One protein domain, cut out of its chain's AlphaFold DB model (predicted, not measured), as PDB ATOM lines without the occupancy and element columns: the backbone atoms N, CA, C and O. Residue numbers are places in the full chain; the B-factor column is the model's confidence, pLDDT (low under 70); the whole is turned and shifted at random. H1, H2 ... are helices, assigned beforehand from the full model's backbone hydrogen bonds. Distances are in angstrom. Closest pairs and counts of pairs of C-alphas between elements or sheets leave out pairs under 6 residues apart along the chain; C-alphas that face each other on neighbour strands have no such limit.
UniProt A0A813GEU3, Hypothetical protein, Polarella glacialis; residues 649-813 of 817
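AT A GLANCE: This is residues 649 to 813 of the 817 residues of the protein "Hypothetical protein" of Polarella glacialis (UniProt A0A813GEU3). Two lobes of helices lie end to end along the longest axis: in the first, H2, H3, H4 and H5 gather round H1, and the second is a looser set of H6, H7, H8 and H9. H5 and H9, side by side and running opposite ways, join the lobes, and the chain also crosses between them from H5 to H6. In each lobe one short antiparallel pairing ties two links together, residues 687 to 688 with 720 to 721 and residues 759 to 760 with 795 to 796. The printed part has 165 residues with nine named helices, H1 to H9 in order, and no named strand; its class is all helix. The whole is loose, with a radius of gyration of the C-alphas of 19.3 A, and elongated, spanning 53 by 28 by 28 A.

HOW THE PARTS SIT: H1, residues 649 to 660, is the hub, touching four helices. H2, residues 670 to 680, touches it about perpendicular, at 86 degrees, with the C-alphas of Ala 652 and Ala 676 closest at 4.7 A. H3, residues 690 to 701, touches H2 at 81 degrees, about perpendicular, closest at the C-alphas of Tyr 680 and Val 693, 5.6 A. H3 and H4, residues 708 to 714, form a helical hairpin at a shallow tilt of 32 degrees, with the C-alphas of Arg 690 and Leu 712 closest at 6.1 A. H5, residues 722 to 736, touches H1 at a steep tilt of 56 degrees, the same way, with the C-alphas of Leu 659 and Ala 732 closest at 5.3 A. H6, residues 741 to 751, is apart from H5; it only just touches H7, residues 761 to 771, with 3 pairs of C-alphas within 8 A, the closest being Phe 751 and Ala 767 at 6.0 A. H7 touches H8, residues 778 to 788, at a steep tilt of 63 degrees, opposite ways, closest at the C-alphas of Leu 761 and Phe 785, 6.6 A. H9, residues 798 to 811, touches H5 at a shallow tilt of 32 degrees, opposite ways, with the C-alphas of Lys 734 and Ala 806 closest at 6.9 A. Helix packing is mostly crossed, with 2 of 11 touching pairs at a shallow tilt. Every O i to N i+4 pair is within hydrogen-bond range in H1, H2, H3, H5, H6, H7, H8 and H9; in H4 it is 2 of 3.

IN THESE COORDINATES: H1 begins at C-alpha 649, (68.925, 98.896, 101.170). H5, the longest helix by residues, measures 21.2 A from first to last C-alpha, and H9 20.1 A. H9 ends at C-alpha 811, (61.139, 91.287, 122.048).

THE WHOLE: The C-alphas of Asp 683 and Asp 754, the two farthest apart, are 56.8 A apart. The printed part has no cut; the link from H5 to H6 is tight, and no link is long. Residues 770 to 775, of which 770 and 771 belong to H7, stand free. The mean pLDDT of the printed part is 80.6; residues 663 to 667, 734, 736 to 742, 744 and 809 to 813 are under 70.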
ATOM      1  N   ARG A 649      67.511  98.502 101.217       79.75
ATOM      2  CA  ARG A 649      68.925  98.896 101.170       79.75
ATOM      3  C   ARG A 649      69.294  99.860 102.298       79.75
ATOM      4  O   ARG A 649      70.374  99.719 102.850       79.75
ATOM      5  N   GLN A 650      68.428 100.817 102.636       79.25
ATOM      6  CA  GLN A 650      68.678 101.765 103.722       79.25
ATOM      7  C   GLN A 650      68.692 101.054 105.078       79.25
ATOM      8  O   GLN A 650      69.668 101.173 105.803       79.25
ATOM      9  N   VAL A 651      67.704 100.195 105.340       81.75
ATOM     10  CA  VAL A 651      67.659  99.383 106.570       81.75
ATOM     11  C   VAL A 651      68.913  98.511 106.723       81.75
ATOM     12  O   VAL A 651      69.469  98.393 107.811       81.75
ATOM     13  N   ALA A 652      69.405  97.926 105.627       86.69
ATOM     14  CA  ALA A 652      70.649  97.158 105.646       86.69
ATOM     15  C   ALA A 652      71.883  98.031 105.950       86.69
ATOM     16  O   ALA A 652      72.765  97.604 106.694       86.69
ATOM     17  N   LYS A 653      71.940  99.269 105.436       86.19
ATOM     18  CA  LYS A 653      72.990 100.236 105.804       86.19
ATOM     19  C   LYS A 653      72.939 100.590 107.287       86.19
ATOM     20  O   LYS A 653      73.989 100.713 107.904       86.19
ATOM     21  N   ASP A 654      71.747 100.729 107.849       82.38
ATOM     22  CA  ASP A 654      71.562 101.103 109.252       82.38
ATOM     23  C   ASP A 654      71.977  99.963 110.198       82.38
ATOM     24  O   ASP A 654      72.641 100.207 111.206       82.38
ATOM     25  N   TRP A 655      71.715  98.706 109.818       88.12
ATOM     26  CA  TRP A 655      72.283  97.541 110.511       88.12
ATOM     27  C   TRP A 655      73.818  97.583 110.503       88.12
ATOM     28  O   TRP A 655      74.448  97.448 111.549       88.12
ATOM     29  N   TYR A 656      74.424  97.841 109.339       89.06
ATOM     30  CA  TYR A 656      75.878  97.951 109.206       89.06
ATOM     31  C   TYR A 656      76.480  99.053 110.091       89.06
ATOM     32  O   TYR A 656      77.456  98.790 110.791       89.06
ATOM     33  N   ARG A 657      75.891 100.257 110.073       84.81
ATOM     34  CA  ARG A 657      76.345 101.417 110.864       84.81
ATOM     35  C   ARG A 657      76.333 101.128 112.360       84.81
ATOM     36  O   ARG A 657      77.272 101.469 113.073       84.81
ATOM     37  N   CYS A 658      75.294 100.433 112.825       82.62
ATOM     38  CA  CYS A 658      75.208 100.009 114.214       82.62
ATOM     39  C   CYS A 658      76.382  99.086 114.587       82.62
ATOM     40  O   CYS A 658      77.091  99.349 115.556       82.62
ATOM     41  N   LEU A 659      76.664  98.055 113.782       86.50
ATOM     42  CA  LEU A 659      77.767  97.122 114.055       86.50
ATOM     43  C   LEU A 659      79.167  97.726 113.850       86.50
ATOM     44  O   LEU A 659      80.135  97.209 114.415       86.50
ATOM     45  N   SER A 660      79.312  98.777 113.036       86.69
ATOM     46  CA  SER A 660      80.593  99.470 112.834       86.69
ATOM     47  C   SER A 660      80.948 100.426 113.980       86.69
ATOM     48  O   SER A 660      82.108 100.847 114.077       86.69
ATOM     49  N   GLY A 661      79.988 100.714 114.867       76.19
ATOM     50  CA  GLY A 661      80.121 101.674 115.962       76.19
ATOM     51  C   GLY A 661      79.945 103.128 115.517       76.19
ATOM     52  O   GLY A 661      80.387 104.033 116.221       76.19
ATOM     53  N   GLU A 662      79.351 103.366 114.344       75.19
ATOM     54  CA  GLU A 662      78.948 104.708 113.928       75.19
ATOM     55  C   GLU A 662      77.759 105.163 114.778       75.19
ATOM     56  O   GLU A 662      76.734 104.483 114.860       75.19
ATOM     57  N   VAL A 663      77.907 106.314 115.441       57.72
ATOM     58  CA  VAL A 663      76.858 106.863 116.300       57.72
ATOM     59  C   VAL A 663      75.743 107.429 115.432       57.72
ATOM     60  O   VAL A 663      75.937 108.389 114.687       57.72
ATOM     61  N   GLY A 664      74.562 106.845 115.597       54.06
ATOM     62  CA  GLY A 664      73.297 107.392 115.142       54.06
ATOM     63  C   GLY A 664      72.435 106.319 114.507       54.06
ATOM     64  O   GLY A 664      72.757 105.861 113.416       54.06
ATOM     65  N   LEU A 665      71.368 105.930 115.212       54.22
ATOM     66  CA  LEU A 665      69.994 105.674 114.747       54.22
ATOM     67  C   LEU A 665      69.240 104.915 115.853       54.22
ATOM     68  O   LEU A 665      69.808 104.091 116.572       54.22
ATOM     69  N   THR A 666      67.949 105.210 115.982       55.12
ATOM     70  CA  THR A 666      66.984 104.431 116.764       55.12
ATOM     71  C   THR A 666      67.022 102.956 116.336       55.12
ATOM     72  O   THR A 666      67.200 102.696 115.141       55.12
ATOM     73  N   PRO A 667      66.892 101.979 117.256       68.31
ATOM     74  CA  PRO A 667      67.126 100.594 116.885       68.31
ATOM     75  C   PRO A 667      66.136 100.065 115.827       68.31
ATOM     76  O   PRO A 667      64.989 100.495 115.745       68.31
ATOM     77  N   LEU A 668      66.569  99.122 114.990       75.44
ATOM     78  CA  LEU A 668      65.756  98.532 113.930       75.44
ATOM     79  C   LEU A 668      64.684  97.608 114.521       75.44
ATOM     80  O   LEU A 668      64.941  96.857 115.463       75.44
ATOM     81  N   SER A 669      63.482  97.625 113.941       71.00
ATOM     82  CA  SER A 669      62.414  96.686 114.299       71.00
ATOM     83  C   SER A 669      62.719  95.270 113.804       71.00
ATOM     84  O   SER A 669      63.473  95.071 112.848       71.00
ATOM     85  N   PHE A 670      62.067  94.260 114.380       73.62
ATOM     86  CA  PHE A 670      62.222  92.867 113.946       73.62
ATOM     87  C   PHE A 670      61.931  92.672 112.449       73.62
ATOM     88  O   PHE A 670      62.674  92.005 111.728       73.62
ATOM     89  N   LYS A 671      60.870  93.304 111.933       75.00
ATOM     90  CA  LYS A 671      60.508  93.250 110.508       75.00
ATOM     91  C   LYS A 671      61.547  93.942 109.625       75.00
ATOM     92  O   LYS A 671      61.846  93.446 108.537       75.00
ATOM     93  N   GLN A 672      62.104  95.062 110.082       79.44
ATOM     94  CA  GLN A 672      63.210  95.747 109.413       79.44
ATOM     95  C   GLN A 672      64.458  94.856 109.382       79.44
ATOM     96  O   GLN A 672      65.005  94.638 108.302       79.44
ATOM     97  N   LEU A 673      64.836  94.250 110.511       84.88
ATOM     98  CA  LEU A 673      65.939  93.290 110.598       84.88
ATOM     99  C   LEU A 673      65.713  92.088 109.680       84.88
ATOM    100  O   LEU A 673      66.619  91.703 108.951       84.88
ATOM    101  N   LYS A 674      64.494  91.545 109.619       86.12
ATOM    102  CA  LYS A 674      64.132  90.450 108.704       86.12
ATOM    103  C   LYS A 674      64.247  90.854 107.236       86.12
ATOM    104  O   LYS A 674      64.698  90.065 106.410       86.12
ATOM    105  N   ASN A 675      63.851  92.077 106.890       84.44
ATOM    106  CA  ASN A 675      63.985  92.596 105.530       84.44
ATOM    107  C   ASN A 675      65.450  92.865 105.161       84.44
ATOM    108  O   ASN A 675      65.848  92.555 104.041       84.44
ATOM    109  N   ALA A 676      66.250  93.396 106.088       88.44
ATOM    110  CA  ALA A 676      67.689  93.555 105.908       88.44
ATOM    111  C   ALA A 676      68.382  92.198 105.764       88.44
ATOM    112  O   ALA A 676      69.175  92.021 104.845       88.44
ATOM    113  N   PHE A 677      68.028  91.221 106.603       91.12
ATOM    114  CA  PHE A 677      68.568  89.868 106.539       91.12
ATOM    115  C   PHE A 677      68.330  89.236 105.172       91.12
ATOM    116  O   PHE A 677      69.270  88.743 104.581       91.12
ATOM    117  N   LYS A 678      67.126  89.360 104.596       89.31
ATOM    118  CA  LYS A 678      66.848  88.890 103.223       89.31
ATOM    119  C   LYS A 678      67.738  89.521 102.147       89.31
ATOM    120  O   LYS A 678      67.857  88.963 101.064       89.31
ATOM    121  N   LEU A 679      68.290  90.711 102.390       88.12
ATOM    122  CA  LEU A 679      69.244  91.338 101.475       88.12
ATOM    123  C   LEU A 679      70.662  90.793 101.690       88.12
ATOM    124  O   LEU A 679      71.399  90.663 100.716       88.12
ATOM    125  N   TYR A 680      71.030  90.510 102.943       89.62
ATOM    126  CA  TYR A 680      72.316  89.923 103.330       89.62
ATOM    127  C   TYR A 680      72.434  88.434 102.970       89.62
ATOM    128  O   TYR A 680      73.481  88.017 102.478       89.62
ATOM    129  N   ASP A 681      71.347  87.682 103.130       89.25
ATOM    130  CA  ASP A 681      71.130  86.295 102.710       89.25
ATOM    131  C   ASP A 681      70.820  86.258 101.207       89.25
ATOM    132  O   ASP A 681      69.707  85.977 100.764       89.25
ATOM    133  N   PHE A 682      71.810  86.668 100.413       78.06
ATOM    134  CA  PHE A 682      71.662  86.899  98.977       78.06
ATOM    135  C   PHE A 682      71.218  85.642  98.215       78.06
ATOM    136  O   PHE A 682      70.509  85.758  97.213       78.06
ATOM    137  N   ASP A 683      71.640  84.457  98.660       83.19
ATOM    138  CA  ASP A 683      71.284  83.180  98.044       83.19
ATOM    139  C   ASP A 683      70.021  82.522  98.637       83.19
ATOM    140  O   ASP A 683      69.546  81.515  98.102       83.19
ATOM    141  N   GLY A 684      69.432  83.123  99.679       85.38
ATOM    142  CA  GLY A 684      68.214  82.648 100.329       85.38
ATOM    143  C   GLY A 684      68.397  81.351 101.118       85.38
ATOM    144  O   GLY A 684      67.417  80.628 101.326       85.38
ATOM    145  N   THR A 685      69.627  81.012 101.512       86.94
ATOM    146  CA  THR A 685      69.926  79.800 102.290       86.94
ATOM    147  C   THR A 685      69.453  79.883 103.738       86.94
ATOM    148  O   THR A 685      69.393  78.856 104.419       86.94
ATOM    149  N   GLY A 686      69.086  81.076 104.213       87.75
ATOM    150  CA  GLY A 686      68.730  81.339 105.600       87.75
ATOM    151  C   GLY A 686      69.946  81.538 106.504       87.75
ATOM    152  O   GLY A 686      69.780  81.580 107.723       87.75
ATOM    153  N   ASN A 687      71.150  81.659 105.935       91.12
ATOM    154  CA  ASN A 687      72.399  81.808 106.673       91.12
ATOM    155  C   ASN A 687      73.385  82.711 105.916       91.12
ATOM    156  O   ASN A 687      74.056  82.286 104.983       91.12
ATOM    157  N   SER A 688      73.528  83.953 106.376       90.62
ATOM    158  CA  SER A 688      74.389  84.967 105.763       90.62
ATOM    159  C   SER A 688      75.870  84.714 106.065       90.62
ATOM    160  O   SER A 688      76.350  84.940 107.179       90.62
ATOM    161  N   THR A 689      76.636  84.288 105.064       92.00
ATOM    162  CA  THR A 689      78.079  84.041 105.204       92.00
ATOM    163  C   THR A 689      78.909  85.332 105.165       92.00
ATOM    164  O   THR A 689      78.505  86.351 104.600       92.00
ATOM    165  N   ARG A 690      80.157  85.290 105.666       92.00
ATOM    166  CA  ARG A 690      81.125  86.410 105.546       92.00
ATOM    167  C   ARG A 690      81.286  86.924 104.109       92.00
ATOM    168  O   ARG A 690      81.509  88.114 103.891       92.00
ATOM    169  N   SER A 691      81.217  86.026 103.124       87.75
ATOM    170  CA  SER A 691      81.351  86.371 101.705       87.75
ATOM    171  C   SER A 691      80.148  87.167 101.204       87.75
ATOM    172  O   SER A 691      80.314  88.157 100.494       87.75
ATOM    173  N   GLU A 692      78.943  86.774 101.601       88.56
ATOM    174  CA  GLU A 692      77.703  87.441 101.204       88.56
ATOM    175  C   GLU A 692      77.539  88.782 101.893       88.56
ATOM    176  O   GLU A 692      77.310  89.779 101.210       88.56
ATOM    177  N   VAL A 693      77.802  88.841 103.204       89.69
ATOM    178  CA  VAL A 693      77.845  90.107 103.943       89.69
ATOM    179  C   VAL A 693      78.793  91.080 103.249       89.69
ATOM    180  O   VAL A 693      78.407  92.209 102.948       89.69
ATOM    181  N   ARG A 694      80.000  90.635 102.870       89.81
ATOM    182  CA  ARG A 694      80.942  91.465 102.107       89.81
ATOM    183  C   ARG A 694      80.362  91.930 100.767       89.81
ATOM    184  O   ARG A 694      80.453  93.118 100.470       89.81
ATOM    185  N   LYS A 695      79.792  91.031  99.956       87.81
ATOM    186  CA  LYS A 695      79.212  91.376  98.641       87.81
ATOM    187  C   LYS A 695      78.108  92.423  98.769       87.81
ATOM    188  O   LYS A 695      78.086  93.391  98.011       87.81
ATOM    189  N   VAL A 696      77.220  92.244  99.740       89.12
ATOM    190  CA  VAL A 696      76.089  93.140  99.975       89.12
ATOM    191  C   VAL A 696      76.583  94.505 100.432       89.12
ATOM    192  O   VAL A 696      76.178  95.501  99.839       89.12
ATOM    193  N   LEU A 697      77.529  94.565 101.378       88.25
ATOM    194  CA  LEU A 697      78.141  95.823 101.824       88.25
ATOM    195  C   LEU A 697      78.819  96.586 100.680       88.25
ATOM    196  O   LEU A 697      78.577  97.781 100.529       88.25
ATOM    197  N   VAL A 698      79.587  95.899  99.828       86.62
ATOM    198  CA  VAL A 698      80.184  96.517  98.629       86.62
ATOM    199  C   VAL A 698      79.099  97.083  97.710       86.62
ATOM    200  O   VAL A 698      79.242  98.192  97.206       86.62
ATOM    201  N   SER A 699      77.982  96.368  97.533       85.56
ATOM    202  CA  SER A 699      76.865  96.865  96.723       85.56
ATOM    203  C   SER A 699      76.138  98.064  97.350       85.56
ATOM    204  O   SER A 699      75.491  98.830  96.638       85.56
ATOM    205  N   LEU A 700      76.151  98.204  98.680       85.38
ATOM    206  CA  LEU A 700      75.389  99.231  99.395       85.38
ATOM    207  C   LEU A 700      76.099 100.589  99.418       85.38
ATOM    208  O   LEU A 700      75.411 101.611  99.349       85.38
ATOM    209  N   PHE A 701      77.425 100.605  99.550       82.12
ATOM    210  CA  PHE A 701      78.189 101.825  99.833       82.12
ATOM    211  C   PHE A 701      78.990 102.375  98.650       82.12
ATOM    212  O   PHE A 701      79.581 103.438  98.802       82.12
ATOM    213  N   ASP A 702      79.008 101.696  97.498       70.62
ATOM    214  CA  ASP A 702      79.771 102.034  96.276       70.62
ATOM    215  C   ASP A 702      81.311 102.136  96.460       70.62
ATOM    216  O   ASP A 702      82.065 102.001  95.498       70.62
ATOM    217  N   VAL A 703      81.797 102.294  97.697       73.06
ATOM    218  CA  VAL A 703      83.196 102.335  98.139       73.06
ATOM    219  C   VAL A 703      83.388 101.481  99.400       73.06
ATOM    220  O   VAL A 703      82.442 101.212 100.142       73.06
ATOM    221  N   VAL A 704      84.625 101.039  99.658       73.12
ATOM    222  CA  VAL A 704      84.955 100.276 100.872       73.12
ATOM    223  C   VAL A 704      84.895 101.204 102.082       73.12
ATOM    224  O   VAL A 704      85.699 102.126 102.201       73.12
ATOM    225  N   HIS A 705      83.944 100.948 102.975       79.12
ATOM    226  CA  HIS A 705      83.738 101.736 104.185       79.12
ATOM    227  C   HIS A 705      84.673 101.271 105.320       79.12
ATOM    228  O   HIS A 705      84.896 100.070 105.491       79.12
ATOM    229  N   GLU A 706      85.225 102.198 106.112       78.75
ATOM    230  CA  GLU A 706      86.283 101.926 107.112       78.75
ATOM    231  C   GLU A 706      85.855 100.886 108.167       78.75
ATOM    232  O   GLU A 706      86.636 100.027 108.578       78.75
ATOM    233  N   GLY A 707      84.572 100.876 108.538       83.25
ATOM    234  CA  GLY A 707      83.997  99.910 109.475       83.25
ATOM    235  C   GLY A 707      83.780  98.496 108.917       83.25
ATOM    236  O   GLY A 707      83.393  97.605 109.668       83.25
ATOM    237  N   MET A 708      83.995  98.246 107.614       87.31
ATOM    238  CA  MET A 708      83.663  96.952 106.988       87.31
ATOM    239  C   MET A 708      84.410  95.780 107.610       87.31
ATOM    240  O   MET A 708      83.813  94.724 107.808       87.31
ATOM    241  N   HIS A 709      85.686  95.958 107.956       86.69
ATOM    242  CA  HIS A 709      86.459  94.895 108.597       86.69
ATOM    243  C   HIS A 709      85.898  94.557 109.986       86.69
ATOM    244  O   HIS A 709      85.682  93.387 110.283       86.69
ATOM    245  N   LYS A 710      85.538  95.580 110.780       87.31
ATOM    246  CA  LYS A 710      84.941  95.409 112.115       87.31
ATOM    247  C   LYS A 710      83.643  94.606 112.077       87.31
ATOM    248  O   LYS A 710      83.410  93.785 112.957       87.31
ATOM    249  N   VAL A 711      82.793  94.846 111.076       88.44
ATOM    250  CA  VAL A 711      81.532  94.104 110.918       88.44
ATOM    251  C   VAL A 711      81.799  92.668 110.467       88.44
ATOM    252  O   VAL A 711      81.224  91.737 111.020       88.44
ATOM    253  N   LEU A 712      82.704  92.460 109.505       89.56
ATOM    254  CA  LEU A 712      83.038  91.119 109.008       89.56
ATOM    255  C   LEU A 712      83.686  90.225 110.075       89.56
ATOM    256  O   LEU A 712      83.439  89.018 110.073       89.56
ATOM    257  N   ASP A 713      84.467  90.801 110.991       89.25
ATOM    258  CA  ASP A 713      85.082  90.076 112.108       89.25
ATOM    259  C   ASP A 713      84.043  89.548 113.109       89.25
ATOM    260  O   ASP A 713      84.262  88.515 113.743       89.25
ATOM    261  N   GLN A 714      82.891  90.218 113.218       87.12
ATOM    262  CA  GLN A 714      81.784  89.814 114.089       87.12
ATOM    263  C   GLN A 714      80.932  88.679 113.496       87.12
ATOM    264  O   GLN A 714      80.201  88.022 114.231       87.12
ATOM    265  N   VAL A 715      81.041  88.407 112.192       89.31
ATOM    266  CA  VAL A 715      80.347  87.292 111.530       89.31
ATOM    267  C   VAL A 715      81.133  85.995 111.795       89.31
ATOM    268  O   VAL A 715      82.318  85.949 111.465       89.31
ATOM    269  N   PRO A 716      80.540  84.925 112.353       88.69
ATOM    270  CA  PRO A 716      81.205  83.630 112.528       88.69
ATOM    271  C   PRO A 716      81.594  82.970 111.195       88.69
ATOM    272  O   PRO A 716      81.028  83.278 110.147       88.69
ATOM    273  N   GLU A 717      82.530  82.012 111.212       84.62
ATOM    274  CA  GLU A 717      82.891  81.262 109.991       84.62
ATOM    275  C   GLU A 717      81.723  80.452 109.420       84.62
ATOM    276  O   GLU A 717      81.594  80.336 108.205       84.62
ATOM    277  N   VAL A 718      80.855  79.945 110.299       85.62
ATOM    278  CA  VAL A 718      79.640  79.215 109.922       85.62
ATOM    279  C   VAL A 718      78.562  80.112 109.302       85.62
ATOM    280  O   VAL A 718      77.616  79.581 108.734       85.62
ATOM    281  N   GLY A 719      78.719  81.440 109.342       88.94
ATOM    282  CA  GLY A 719      77.705  82.417 108.934       88.94
ATOM    283  C   GLY A 719      76.819  82.883 110.091       88.94
ATOM    284  O   GLY A 719      77.025  82.500 111.244       88.94
ATOM    285  N   LEU A 720      75.881  83.773 109.775       90.81
ATOM    286  CA  LEU A 720      74.828  84.229 110.675       90.81
ATOM    287  C   LEU A 720      73.485  83.744 110.139       90.81
ATOM    288  O   LEU A 720      73.040  84.205 109.086       90.81
ATOM    289  N   ASP A 721      72.817  82.869 110.881       91.88
ATOM    290  CA  ASP A 721      71.381  82.685 110.717       91.88
ATOM    291  C   ASP A 721      70.638  83.943 111.195       91.88
ATOM    292  O   ASP A 721      71.236  84.912 111.682       91.88
ATOM    293  N   PHE A 722      69.320  83.973 111.009       89.62
ATOM    294  CA  PHE A 722      68.547  85.160 111.360       89.62
ATOM    295  C   PHE A 722      68.652  85.506 112.858       89.62
ATOM    296  O   PHE A 722      68.813  86.678 113.203       89.62
ATOM    297  N   ASP A 723      68.651  84.505 113.739       86.44
ATOM    298  CA  ASP A 723      68.770  84.715 115.186       86.44
ATOM    299  C   ASP A 723      70.154  85.273 115.558       86.44
ATOM    300  O   ASP A 723      70.257  86.248 116.308       86.44
ATOM    301  N   GLY A 724      71.230  84.740 114.971       89.00
ATOM    302  CA  GLY A 724      72.583  85.267 115.128       89.00
ATOM    303  C   GLY A 724      72.742  86.686 114.571       89.00
ATOM    304  O   GLY A 724      73.461  87.510 115.150       89.00
ATOM    305  N   PHE A 725      72.051  87.005 113.474       89.25
ATOM    306  CA  PHE A 725      72.029  88.339 112.875       89.25
ATOM    307  C   PHE A 725      71.383  89.373 113.812       89.25
ATOM    308  O   PHE A 725      71.927  90.468 113.996       89.25
ATOM    309  N   VAL A 726      70.267  89.010 114.457       85.44
ATOM    310  CA  VAL A 726      69.590  89.832 115.475       85.44
ATOM    311  C   VAL A 726      70.442  89.955 116.742       85.44
ATOM    312  O   VAL A 726      70.604  91.057 117.265       85.44
ATOM    313  N   ALA A 727      71.048  88.864 117.214       84.38
ATOM    314  CA  ALA A 727      71.897  88.876 118.407       84.38
ATOM    315  C   ALA A 727      73.130  89.784 118.240       84.38
ATOM    316  O   ALA A 727      73.493  90.530 119.153       84.38
ATOM    317  N   SER A 728      73.751  89.766 117.056       85.69
ATOM    318  CA  SER A 728      74.886  90.643 116.732       85.69
ATOM    319  C   SER A 728      74.480  92.118 116.739       85.69
ATOM    320  O   SER A 728      75.203  92.957 117.274       85.69
ATOM    321  N   TYR A 729      73.294  92.425 116.207       83.25
ATOM    322  CA  TYR A 729      72.717  93.767 116.229       83.25
ATOM    323  C   TYR A 729      72.440  94.260 117.653       83.25
ATOM    324  O   TYR A 729      72.888  95.338 118.036       83.25
ATOM    325  N   LEU A 730      71.775  93.441 118.468       75.88
ATOM    326  CA  LEU A 730      71.482  93.740 119.871       75.88
ATOM    327  C   LEU A 730      72.733  94.063 120.685       75.88
ATOM    328  O   LEU A 730      72.766  95.033 121.445       75.88
ATOM    329  N   LYS A 731      73.784  93.263 120.498       79.31
ATOM    330  CA  LYS A 731      75.073  93.487 121.149       79.31
ATOM    331  C   LYS A 731      75.666  94.847 120.771       79.31
ATOM    332  O   LYS A 731      76.216  95.528 121.635       79.31
ATOM    333  N   ALA A 732      75.547  95.243 119.503       78.25
ATOM    334  CA  ALA A 732      76.021  96.534 119.019       78.25
ATOM    335  C   ALA A 732      75.199  97.707 119.582       78.25
ATOM    336  O   ALA A 732      75.786  98.688 120.031       78.25
ATOM    337  N   VAL A 733      73.868  97.579 119.664       73.25
ATOM    338  CA  VAL A 733      72.991  98.580 120.306       73.25
ATOM    339  C   VAL A 733      73.359  98.777 121.781       73.25
ATOM    340  O   VAL A 733      73.477  99.916 122.229       73.25
ATOM    341  N   LYS A 734      73.621  97.687 122.522       69.19
ATOM    342  CA  LYS A 734      74.077  97.753 123.924       69.19
ATOM    343  C   LYS A 734      75.403  98.511 124.052       69.19
ATOM    344  O   LYS A 734      75.549  99.344 124.938       69.19
ATOM    345  N   ALA A 735      76.360  98.239 123.164       70.81
ATOM    346  CA  ALA A 735      77.686  98.859 123.200       70.81
ATOM    347  C   ALA A 735      77.701 100.327 122.729       70.81
ATOM    348  O   ALA A 735      78.556 101.092 123.169       70.81
ATOM    349  N   GLY A 736      76.792 100.710 121.826       65.44
ATOM    350  CA  GLY A 736      76.718 102.053 121.237       65.44
ATOM    351  C   GLY A 736      75.921 103.080 122.047       65.44
ATOM    352  O   GLY A 736      76.014 104.270 121.753       65.44
ATOM    353  N   GLY A 737      75.169 102.640 123.063       58.66
ATOM    354  CA  GLY A 737      74.231 103.472 123.816       58.66
ATOM    355  C   GLY A 737      72.897 103.619 123.078       58.66
ATOM    356  O   GLY A 737      72.835 104.122 121.957       58.66
ATOM    357  N   MET A 738      71.809 103.164 123.700       58.38
ATOM    358  CA  MET A 738      70.467 103.260 123.123       58.38
ATOM    359  C   MET A 738      70.047 104.739 122.981       58.38
ATOM    360  O   MET A 738      70.139 105.491 123.954       58.38
ATOM    361  N   PRO A 739      69.552 105.194 121.815       54.66
ATOM    362  CA  PRO A 739      68.951 106.521 121.698       54.66
ATOM    363  C   PRO A 739      67.791 106.684 122.687       54.66
ATOM    364  O   PRO A 739      66.934 105.809 122.788       54.66
ATOM    365  N   GLY A 740      67.786 107.787 123.438       56.72
ATOM    366  CA  GLY A 740      66.839 108.018 124.535       56.72
ATOM    367  C   GLY A 740      67.288 107.470 125.894       56.72
ATOM    368  O   GLY A 740      66.590 107.691 126.873       56.72
ATOM    369  N   LEU A 741      68.453 106.813 126.000       62.22
ATOM    370  CA  LEU A 741      69.010 106.377 127.289       62.22
ATOM    371  C   LEU A 741      69.214 107.541 128.272       62.22
ATOM    372  O   LEU A 741      69.040 107.365 129.472       62.22
ATOM    373  N   GLU A 742      69.562 108.729 127.775       65.12
ATOM    374  CA  GLU A 742      69.735 109.911 128.625       65.12
ATOM    375  C   GLU A 742      68.416 110.333 129.289       65.12
ATOM    376  O   GLU A 742      68.369 110.542 130.496       65.12
ATOM    377  N   ASP A 743      67.314 110.314 128.542       71.62
ATOM    378  CA  ASP A 743      65.967 110.532 129.071       71.62
ATOM    379  C   ASP A 743      65.585 109.505 130.142       71.62
ATOM    380  O   ASP A 743      64.921 109.836 131.126       71.62
ATOM    381  N   PHE A 744      66.004 108.249 129.965       68.50
ATOM    382  CA  PHE A 744      65.805 107.207 130.969       68.50
ATOM    383  C   PHE A 744      66.630 107.463 132.231       68.50
ATOM    384  O   PHE A 744      66.109 107.258 133.323       68.50
ATOM    385  N   LYS A 745      67.869 107.959 132.122       71.62
ATOM    386  CA  LYS A 745      68.646 108.386 133.298       71.62
ATOM    387  C   LYS A 745      67.982 109.561 134.011       71.62
ATOM    388  O   LYS A 745      67.928 109.570 135.235       71.62
ATOM    389  N   GLU A 746      67.433 110.529 133.274       74.88
ATOM    390  CA  GLU A 746      66.657 111.621 133.879       74.88
ATOM    391  C   GLU A 746      65.417 111.104 134.619       74.88
ATOM    392  O   GLU A 746      65.089 111.606 135.694       74.88
ATOM    393  N   ALA A 747      64.736 110.094 134.071       74.94
ATOM    394  CA  ALA A 747      63.610 109.438 134.731       74.94
ATOM    395  C   ALA A 747      64.041 108.637 135.965       74.94
ATOM    396  O   ALA A 747      63.363 108.675 136.986       74.94
ATOM    397  N   PHE A 748      65.189 107.966 135.895       75.75
ATOM    398  CA  PHE A 748      65.789 107.244 137.011       75.75
ATOM    399  C   PHE A 748      66.070 108.185 138.185       75.75
ATOM    400  O   PHE A 748      65.620 107.928 139.295       75.75
ATOM    401  N   LEU A 749      66.684 109.340 137.915       78.69
ATOM    402  CA  LEU A 749      66.887 110.404 138.905       78.69
ATOM    403  C   LEU A 749      65.575 110.990 139.449       78.69
ATOM    404  O   LEU A 749      65.570 111.580 140.522       78.69
ATOM    405  N   ALA A 750      64.470 110.896 138.705       77.56
ATOM    406  CA  ALA A 750      63.164 111.333 139.191       77.56
ATOM    407  C   ALA A 750      62.514 110.304 140.134       77.56
ATOM    408  O   ALA A 750      61.680 110.688 140.953       77.56
ATOM    409  N   PHE A 751      62.867 109.022 140.010       82.38
ATOM    410  CA  PHE A 751      62.363 107.939 140.858       82.38
ATOM    411  C   PHE A 751      63.243 107.664 142.079       82.38
ATOM    412  O   PHE A 751      62.716 107.224 143.095       82.38
ATOM    413  N   ASP A 752      64.543 107.936 141.978       83.81
ATOM    414  CA  ASP A 752      65.515 107.840 143.064       83.81
ATOM    415  C   ASP A 752      65.263 108.969 144.079       83.81
ATOM    416  O   ASP A 752      65.580 110.141 143.859       83.81
ATOM    417  N   THR A 753      64.595 108.625 145.179       83.25
ATOM    418  CA  THR A 753      64.148 109.596 146.183       83.25
ATOM    419  C   THR A 753      65.210 109.887 147.233       83.25
ATOM    420  O   THR A 753      65.190 110.970 147.834       83.25
ATOM    421  N   ASP A 754      66.119 108.938 147.465       86.62
ATOM    422  CA  ASP A 754      67.204 109.053 148.439       86.62
ATOM    423  C   ASP A 754      68.563 109.432 147.819       86.62
ATOM    424  O   ASP A 754      69.493 109.771 148.560       86.62
ATOM    425  N   TRP A 755      68.609 109.557 146.489       85.62
ATOM    426  CA  TRP A 755      69.734 110.011 145.668       85.62
ATOM    427  C   TRP A 755      70.945 109.082 145.739       85.62
ATOM    428  O   TRP A 755      72.091 109.538 145.617       85.62
ATOM    429  N   ASP A 756      70.719 107.789 145.960       88.62
ATOM    430  CA  ASP A 756      71.789 106.802 146.056       88.62
ATOM    431  C   ASP A 756      72.229 106.214 144.704       88.62
ATOM    432  O   ASP A 756      73.147 105.391 144.650       88.62
ATOM    433  N   SER A 757      71.670 106.736 143.604       85.56
ATOM    434  CA  SER A 757      71.950 106.335 142.221       85.56
ATOM    435  C   SER A 757      71.560 104.892 141.905       85.56
ATOM    436  O   SER A 757      71.996 104.346 140.888       85.56
ATOM    437  N   THR A 758      70.710 104.291 142.735       87.94
ATOM    438  CA  THR A 758      70.063 103.005 142.488       87.94
ATOM    439  C   THR A 758      68.553 103.124 142.719       87.94
ATOM    440  O   THR A 758      68.098 104.088 143.317       87.94
ATOM    441  N   LEU A 759      67.752 102.165 142.244       87.56
ATOM    442  CA  LEU A 759      66.324 102.106 142.576       87.56
ATOM    443  C   LEU A 759      66.026 100.915 143.475       87.56
ATOM    444  O   LEU A 759      66.208  99.761 143.079       87.56
ATOM    445  N   ALA A 760      65.503 101.184 144.669       91.62
ATOM    446  CA  ALA A 760      64.978 100.153 145.553       91.62
ATOM    447  C   ALA A 760      63.549  99.737 145.155       91.62
ATOM    448  O   ALA A 760      62.787 100.496 144.550       91.62
ATOM    449  N   LEU A 761      63.117  98.541 145.579       89.19
ATOM    450  CA  LEU A 761      61.755  98.048 145.319       89.19
ATOM    451  C   LEU A 761      60.670  99.037 145.787       89.19
ATOM    452  O   LEU A 761      59.655  99.197 145.116       89.19
ATOM    453  N   ALA A 762      60.866  99.702 146.928       89.00
ATOM    454  CA  ALA A 762      59.899 100.667 147.453       89.00
ATOM    455  C   ALA A 762      59.727 101.887 146.531       89.00
ATOM    456  O   ALA A 762      58.599 102.336 146.328       89.00
ATOM    457  N   GLU A 763      60.821 102.375 145.951       88.81
ATOM    458  CA  GLU A 763      60.834 103.514 145.029       88.81
ATOM    459  C   GLU A 763      60.207 103.134 143.691       88.81
ATOM    460  O   GLU A 763      59.357 103.860 143.179       88.81
ATOM    461  N   LEU A 764      60.509 101.932 143.184       84.12
ATOM    462  CA  LEU A 764      59.840 101.389 142.003       84.12
ATOM    463  C   LEU A 764      58.321 101.275 142.225       84.12
ATOM    464  O   LEU A 764      57.529 101.673 141.372       84.12
ATOM    465  N   LEU A 765      57.884 100.766 143.383       84.25
ATOM    466  CA  LEU A 765      56.459 100.670 143.713       84.25
ATOM    467  C   LEU A 765      55.779 102.044 143.772       84.25
ATOM    468  O   LEU A 765      54.638 102.177 143.321       84.25
ATOM    469  N   ASP A 766      56.445 103.054 144.331       83.00
ATOM    470  CA  ASP A 766      55.905 104.412 144.424       83.00
ATOM    471  C   ASP A 766      55.825 105.099 143.050       83.00
ATOM    472  O   ASP A 766      54.784 105.662 142.682       83.00
ATOM    473  N   ALA A 767      56.870 104.937 142.231       80.25
ATOM    474  CA  ALA A 767      56.922 105.423 140.857       80.25
ATOM    475  C   ALA A 767      55.734 104.912 140.028       80.25
ATOM    476  O   ALA A 767      55.053 105.694 139.357       80.25
ATOM    477  N   PHE A 768      55.414 103.617 140.121       77.44
ATOM    478  CA  PHE A 768      54.292 103.022 139.390       77.44
ATOM    479  C   PHE A 768      52.927 103.428 139.912       77.44
ATOM    480  O   PHE A 768      52.026 103.683 139.112       77.44
ATOM    481  N   LYS A 769      52.748 103.517 141.233       78.62
ATOM    482  CA  LYS A 769      51.483 104.001 141.806       78.62
ATOM    483  C   LYS A 769      51.121 105.379 141.257       78.62
ATOM    484  O   LYS A 769      49.944 105.657 141.016       78.62
ATOM    485  N   THR A 770      52.132 106.208 141.022       76.12
ATOM    486  CA  THR A 770      51.952 107.585 140.569       76.12
ATOM    487  C   THR A 770      51.847 107.684 139.042       76.12
ATOM    488  O   THR A 770      50.923 108.322 138.532       76.12
ATOM    489  N   CYS A 771      52.726 107.002 138.300       76.88
ATOM    490  CA  CYS A 771      52.858 107.170 136.849       76.88
ATOM    491  C   CYS A 771      52.104 106.148 135.995       76.88
ATOM    492  O   CYS A 771      51.946 106.371 134.797       76.88
ATOM    493  N   ALA A 772      51.685 105.000 136.538       75.75
ATOM    494  CA  ALA A 772      51.185 103.926 135.688       75.75
ATOM    495  C   ALA A 772      49.859 104.288 135.007       75.75
ATOM    496  O   ALA A 772      48.907 104.702 135.678       75.75
ATOM    497  N   PRO A 773      49.761 104.110 133.671       71.69
ATOM    498  CA  PRO A 773      48.539 104.411 132.932       71.69
ATOM    499  C   PRO A 773      47.384 103.473 133.318       71.69
ATOM    500  O   PRO A 773      46.220 103.809 133.112       71.69
ATOM    501  N   ALA A 774      47.697 102.319 133.912       71.38
ATOM    502  CA  ALA A 774      46.754 101.395 134.525       71.38
ATOM    503  C   ALA A 774      47.291 100.910 135.877       71.38
ATOM    504  O   ALA A 774      48.492 100.968 136.127       71.38
ATOM    505  N   GLU A 775      46.399 100.435 136.745       72.25
ATOM    506  CA  GLU A 775      46.787  99.819 138.016       72.25
ATOM    507  C   GLU A 775      47.598  98.545 137.743       72.25
ATOM    508  O   GLU A 775      47.136  97.663 137.018       72.25
ATOM    509  N   VAL A 776      48.809  98.473 138.302       73.56
ATOM    510  CA  VAL A 776      49.682  97.299 138.202       73.56
ATOM    511  C   VAL A 776      49.725  96.621 139.572       73.56
ATOM    512  O   VAL A 776      50.058  97.289 140.557       73.56
ATOM    513  N   PRO A 777      49.373  95.328 139.677       81.44
ATOM    514  CA  PRO A 777      49.449  94.596 140.933       81.44
ATOM    515  C   PRO A 777      50.857  94.628 141.534       81.44
ATOM    516  O   PRO A 777      51.850  94.427 140.840       81.44
ATOM    517  N   GLU A 778      50.946  94.806 142.854       84.00
ATOM    518  CA  GLU A 778      52.235  94.877 143.560       84.00
ATOM    519  C   GLU A 778      53.105  93.628 143.326       84.00
ATOM    520  O   GLU A 778      54.320  93.731 143.195       84.00
ATOM    521  N   GLU A 779      52.489  92.449 143.218       84.56
ATOM    522  CA  GLU A 779      53.205  91.199 142.936       84.56
ATOM    523  C   GLU A 779      53.834  91.174 141.538       84.56
ATOM    524  O   GLU A 779      54.937  90.656 141.377       84.56
ATOM    525  N   GLU A 780      53.195  91.781 140.534       81.38
ATOM    526  CA  GLU A 780      53.782  91.907 139.195       81.38
ATOM    527  C   GLU A 780      54.991  92.843 139.215       81.38
ATOM    528  O   GLU A 780      56.014  92.535 138.605       81.38
ATOM    529  N   LEU A 781      54.919  93.930 139.992       81.81
ATOM    530  CA  LEU A 781      56.037  94.858 140.181       81.81
ATOM    531  C   LEU A 781      57.204  94.216 140.935       81.81
ATOM    532  O   LEU A 781      58.355  94.431 140.571       81.81
ATOM    533  N   LYS A 782      56.927  93.372 141.937       86.44
ATOM    534  CA  LYS A 782      57.960  92.577 142.621       86.44
ATOM    535  C   LYS A 782      58.634  91.596 141.673       86.44
ATOM    536  O   LYS A 782      59.857  91.506 141.657       86.44
ATOM    537  N   GLN A 783      57.855  90.863 140.877       84.62
ATOM    538  CA  GLN A 783      58.416  89.946 139.883       84.62
ATOM    539  C   GLN A 783      59.261  90.697 138.865       84.62
ATOM    540  O   GLN A 783      60.340  90.251 138.497       84.62
ATOM    541  N   LEU A 784      58.780  91.842 138.405       80.94
ATOM    542  CA  LEU A 784      59.506  92.686 137.483       80.94
ATOM    543  C   LEU A 784      60.826  93.191 138.066       80.94
ATOM    544  O   LEU A 784      61.840  93.059 137.392       80.94
ATOM    545  N   PHE A 785      60.816  93.692 139.301       86.75
ATOM    546  CA  PHE A 785      62.020  94.117 140.009       86.75
ATOM    547  C   PHE A 785      63.079  93.009 139.992       86.75
ATOM    548  O   PHE A 785      64.187  93.225 139.521       86.75
ATOM    549  N   LEU A 786      62.690  91.786 140.366       87.38
ATOM    550  CA  LEU A 786      63.568  90.609 140.356       87.38
ATOM    551  C   LEU A 786      64.057  90.197 138.957       87.38
ATOM    552  O   LEU A 786      65.024  89.455 138.842       87.38
ATOM    553  N   ASN A 787      63.361  90.597 137.889       84.19
ATOM    554  CA  ASN A 787      63.804  90.331 136.520       84.19
ATOM    555  C   ASN A 787      64.821  91.362 136.017       84.19
ATOM    556  O   ASN A 787      65.494  91.078 135.027       84.19
ATOM    557  N   ILE A 788      64.866  92.548 136.631       86.12
ATOM    558  CA  ILE A 788      65.794  93.626 136.275       86.12
ATOM    559  C   ILE A 788      67.038  93.559 137.167       86.12
ATOM    560  O   ILE A 788      68.134  93.632 136.629       86.12
ATOM    561  N   ASP A 789      66.871  93.348 138.479       89.75
ATOM    562  CA  ASP A 789      67.954  93.122 139.451       89.75
ATOM    563  C   ASP A 789      68.609  91.752 139.199       89.75
ATOM    564  O   ASP A 789      68.237  90.715 139.757       89.75
ATOM    565  N   THR A 790      69.552  91.735 138.263       88.25
ATOM    566  CA  THR A 790      70.296  90.537 137.862       88.25
ATOM    567  C   THR A 790      71.452  90.231 138.807       88.25
ATOM    568  O   THR A 790      71.878  89.074 138.897       88.25
ATOM    569  N   SER A 791      71.957  91.247 139.505       89.94
ATOM    570  CA  SER A 791      73.012  91.144 140.505       89.94
ATOM    571  C   SER A 791      72.513  90.494 141.802       89.94
ATOM    572  O   SER A 791      73.277  89.795 142.480       89.94
ATOM    573  N   GLY A 792      71.221  90.648 142.105       89.25
ATOM    574  CA  GLY A 792      70.555  90.153 143.302       89.25
ATOM    575  C   GLY A 792      70.903  90.948 144.560       89.25
ATOM    576  O   GLY A 792      70.807  90.397 145.663       89.25
ATOM    577  N   ASP A 793      71.355  92.195 144.420       91.12
ATOM    578  CA  ASP A 793      71.739  93.053 145.544       91.12
ATOM    579  C   ASP A 793      70.547  93.816 146.159       91.12
ATOM    580  O   ASP A 793      70.685  94.461 147.205       91.12
ATOM    581  N   GLY A 794      69.352  93.651 145.579       90.38
ATOM    582  CA  GLY A 794      68.116  94.277 146.032       90.38
ATOM    583  C   GLY A 794      67.957  95.717 145.554       90.38
ATOM    584  O   GLY A 794      67.105  96.434 146.096       90.38
ATOM    585  N   ARG A 795      68.758  96.142 144.575       91.56
ATOM    586  CA  ARG A 795      68.754  97.464 143.956       91.56
ATOM    587  C   ARG A 795      68.859  97.298 142.438       91.56
ATOM    588  O   ARG A 795      69.396  96.318 141.955       91.56
ATOM    589  N   ILE A 796      68.290  98.236 141.686       88.38
ATOM    590  CA  ILE A 796      68.446  98.282 140.226       88.38
ATOM    591  C   ILE A 796      69.397  99.422 139.900       88.38
ATOM    592  O   ILE A 796      69.107 100.571 140.244       88.38
ATOM    593  N   ASP A 797      70.496  99.121 139.216       87.19
ATOM    594  CA  ASP A 797      71.406 100.139 138.695       87.19
ATOM    595  C   ASP A 797      71.114 100.508 137.223       87.19
ATOM    596  O   ASP A 797      70.239  99.951 136.550       87.19
ATOM    597  N   ALA A 798      71.831 101.515 136.714       78.56
ATOM    598  CA  ALA A 798      71.643 102.010 135.354       78.56
ATOM    599  C   ALA A 798      72.004 100.975 134.268       78.56
ATOM    600  O   ALA A 798      71.388 100.981 133.195       78.56
ATOM    601  N   ASP A 799      72.977 100.098 134.518       79.19
ATOM    602  CA  ASP A 799      73.431  99.095 133.551       79.19
ATOM    603  C   ASP A 799      72.406  97.959 133.437       79.19
ATOM    604  O   ASP A 799      72.004  97.597 132.325       79.19
ATOM    605  N   GLU A 800      71.917  97.462 134.575       86.06
ATOM    606  CA  GLU A 800      70.856  96.451 134.655       86.06
ATOM    607  C   GLU A 800      69.572  96.914 133.966       86.06
ATOM    608  O   GLU A 800      68.975  96.197 133.153       86.06
ATOM    609  N   MET A 801      69.178  98.161 134.225       76.00
ATOM    610  CA  MET A 801      68.009  98.757 133.592       76.00
ATOM    611  C   MET A 801      68.191  98.861 132.071       76.00
ATOM    612  O   MET A 801      67.308  98.466 131.309       76.00
ATOM    613  N   THR A 802      69.348  99.337 131.602       73.69
ATOM    614  CA  THR A 802      69.640  99.465 130.162       73.69
ATOM    615  C   THR A 802      69.594  98.113 129.449       73.69
ATOM    616  O   THR A 802      69.076  98.007 128.333       73.69
ATOM    617  N   GLU A 803      70.103  97.063 130.096       76.19
ATOM    618  CA  GLU A 803      70.051  95.694 129.588       76.19
ATOM    619  C   GLU A 803      68.612  95.195 129.432       76.19
ATOM    620  O   GLU A 803      68.253  94.654 128.378       76.19
ATOM    621  N   TYR A 804      67.766  95.446 130.430       77.38
ATOM    622  CA  TYR A 804      66.351  95.111 130.353       77.38
ATOM    623  C   TYR A 804      65.645  95.857 129.208       77.38
ATOM    624  O   TYR A 804      64.950  95.234 128.401       77.38
ATOM    625  N   LEU A 805      65.867  97.168 129.074       72.75
ATOM    626  CA  LEU A 805      65.234  97.994 128.039       72.75
ATOM    627  C   LEU A 805      65.614  97.571 126.614       72.75
ATOM    628  O   LEU A 805      64.745  97.471 125.745       72.75
ATOM    629  N   ALA A 806      66.893  97.271 126.374       70.06
ATOM    630  CA  ALA A 806      67.367  96.801 125.073       70.06
ATOM    631  C   ALA A 806      66.742  95.450 124.684       70.06
ATOM    632  O   ALA A 806      66.401  95.226 123.520       70.06
ATOM    633  N   LYS A 807      66.551  94.558 125.664       70.94
ATOM    634  CA  LYS A 807      65.871  93.277 125.457       70.94
ATOM    635  C   LYS A 807      64.394  93.475 125.123       70.94
ATOM    636  O   LYS A 807      63.925  92.937 124.121       70.94
ATOM    637  N   VAL A 808      63.677  94.283 125.910       70.31
ATOM    638  CA  VAL A 808      62.253  94.564 125.665       70.31
ATOM    639  C   VAL A 808      62.050  95.219 124.302       70.31
ATOM    640  O   VAL A 808      61.082  94.880 123.628       70.31
ATOM    641  N   TRP A 809      62.962  96.088 123.851       66.75
ATOM    642  CA  TRP A 809      62.901  96.649 122.501       66.75
ATOM    643  C   TRP A 809      62.792  95.561 121.431       66.75
ATOM    644  O   TRP A 809      61.884  95.599 120.608       66.75
ATOM    645  N   VAL A 810      63.710  94.591 121.419       62.00
ATOM    646  CA  VAL A 810      63.712  93.567 120.364       62.00
ATOM    647  C   VAL A 810      62.562  92.585 120.522       62.00
ATOM    648  O   VAL A 810      61.942  92.230 119.519       62.00
ATOM    649  N   ASP A 811      62.225  92.224 121.759       64.19
ATOM    650  CA  ASP A 811      61.139  91.287 122.048       64.19
ATOM    651  C   ASP A 811      59.751  91.883 121.715       64.19
ATOM    652  O   ASP A 811      58.866  91.166 121.249       64.19
ATOM    653  N   SER A 812      59.545  93.198 121.886       55.91
ATOM    654  CA  SER A 812      58.226  93.855 121.736       55.91
ATOM    655  C   SER A 812      57.752  94.033 120.288       55.91
ATOM    656  O   SER A 812      56.585  94.362 120.062       55.91
ATOM    657  N   PHE A 813      58.629  93.823 119.300       52.50
ATOM    658  CA  PHE A 813      58.295  93.948 117.874       52.50
ATOM    659  C   PHE A 813      58.202  92.606 117.139       52.50
ATOM    660  O   PHE A 813      58.039  92.591 115.914       52.50
TER     661      PHE A 813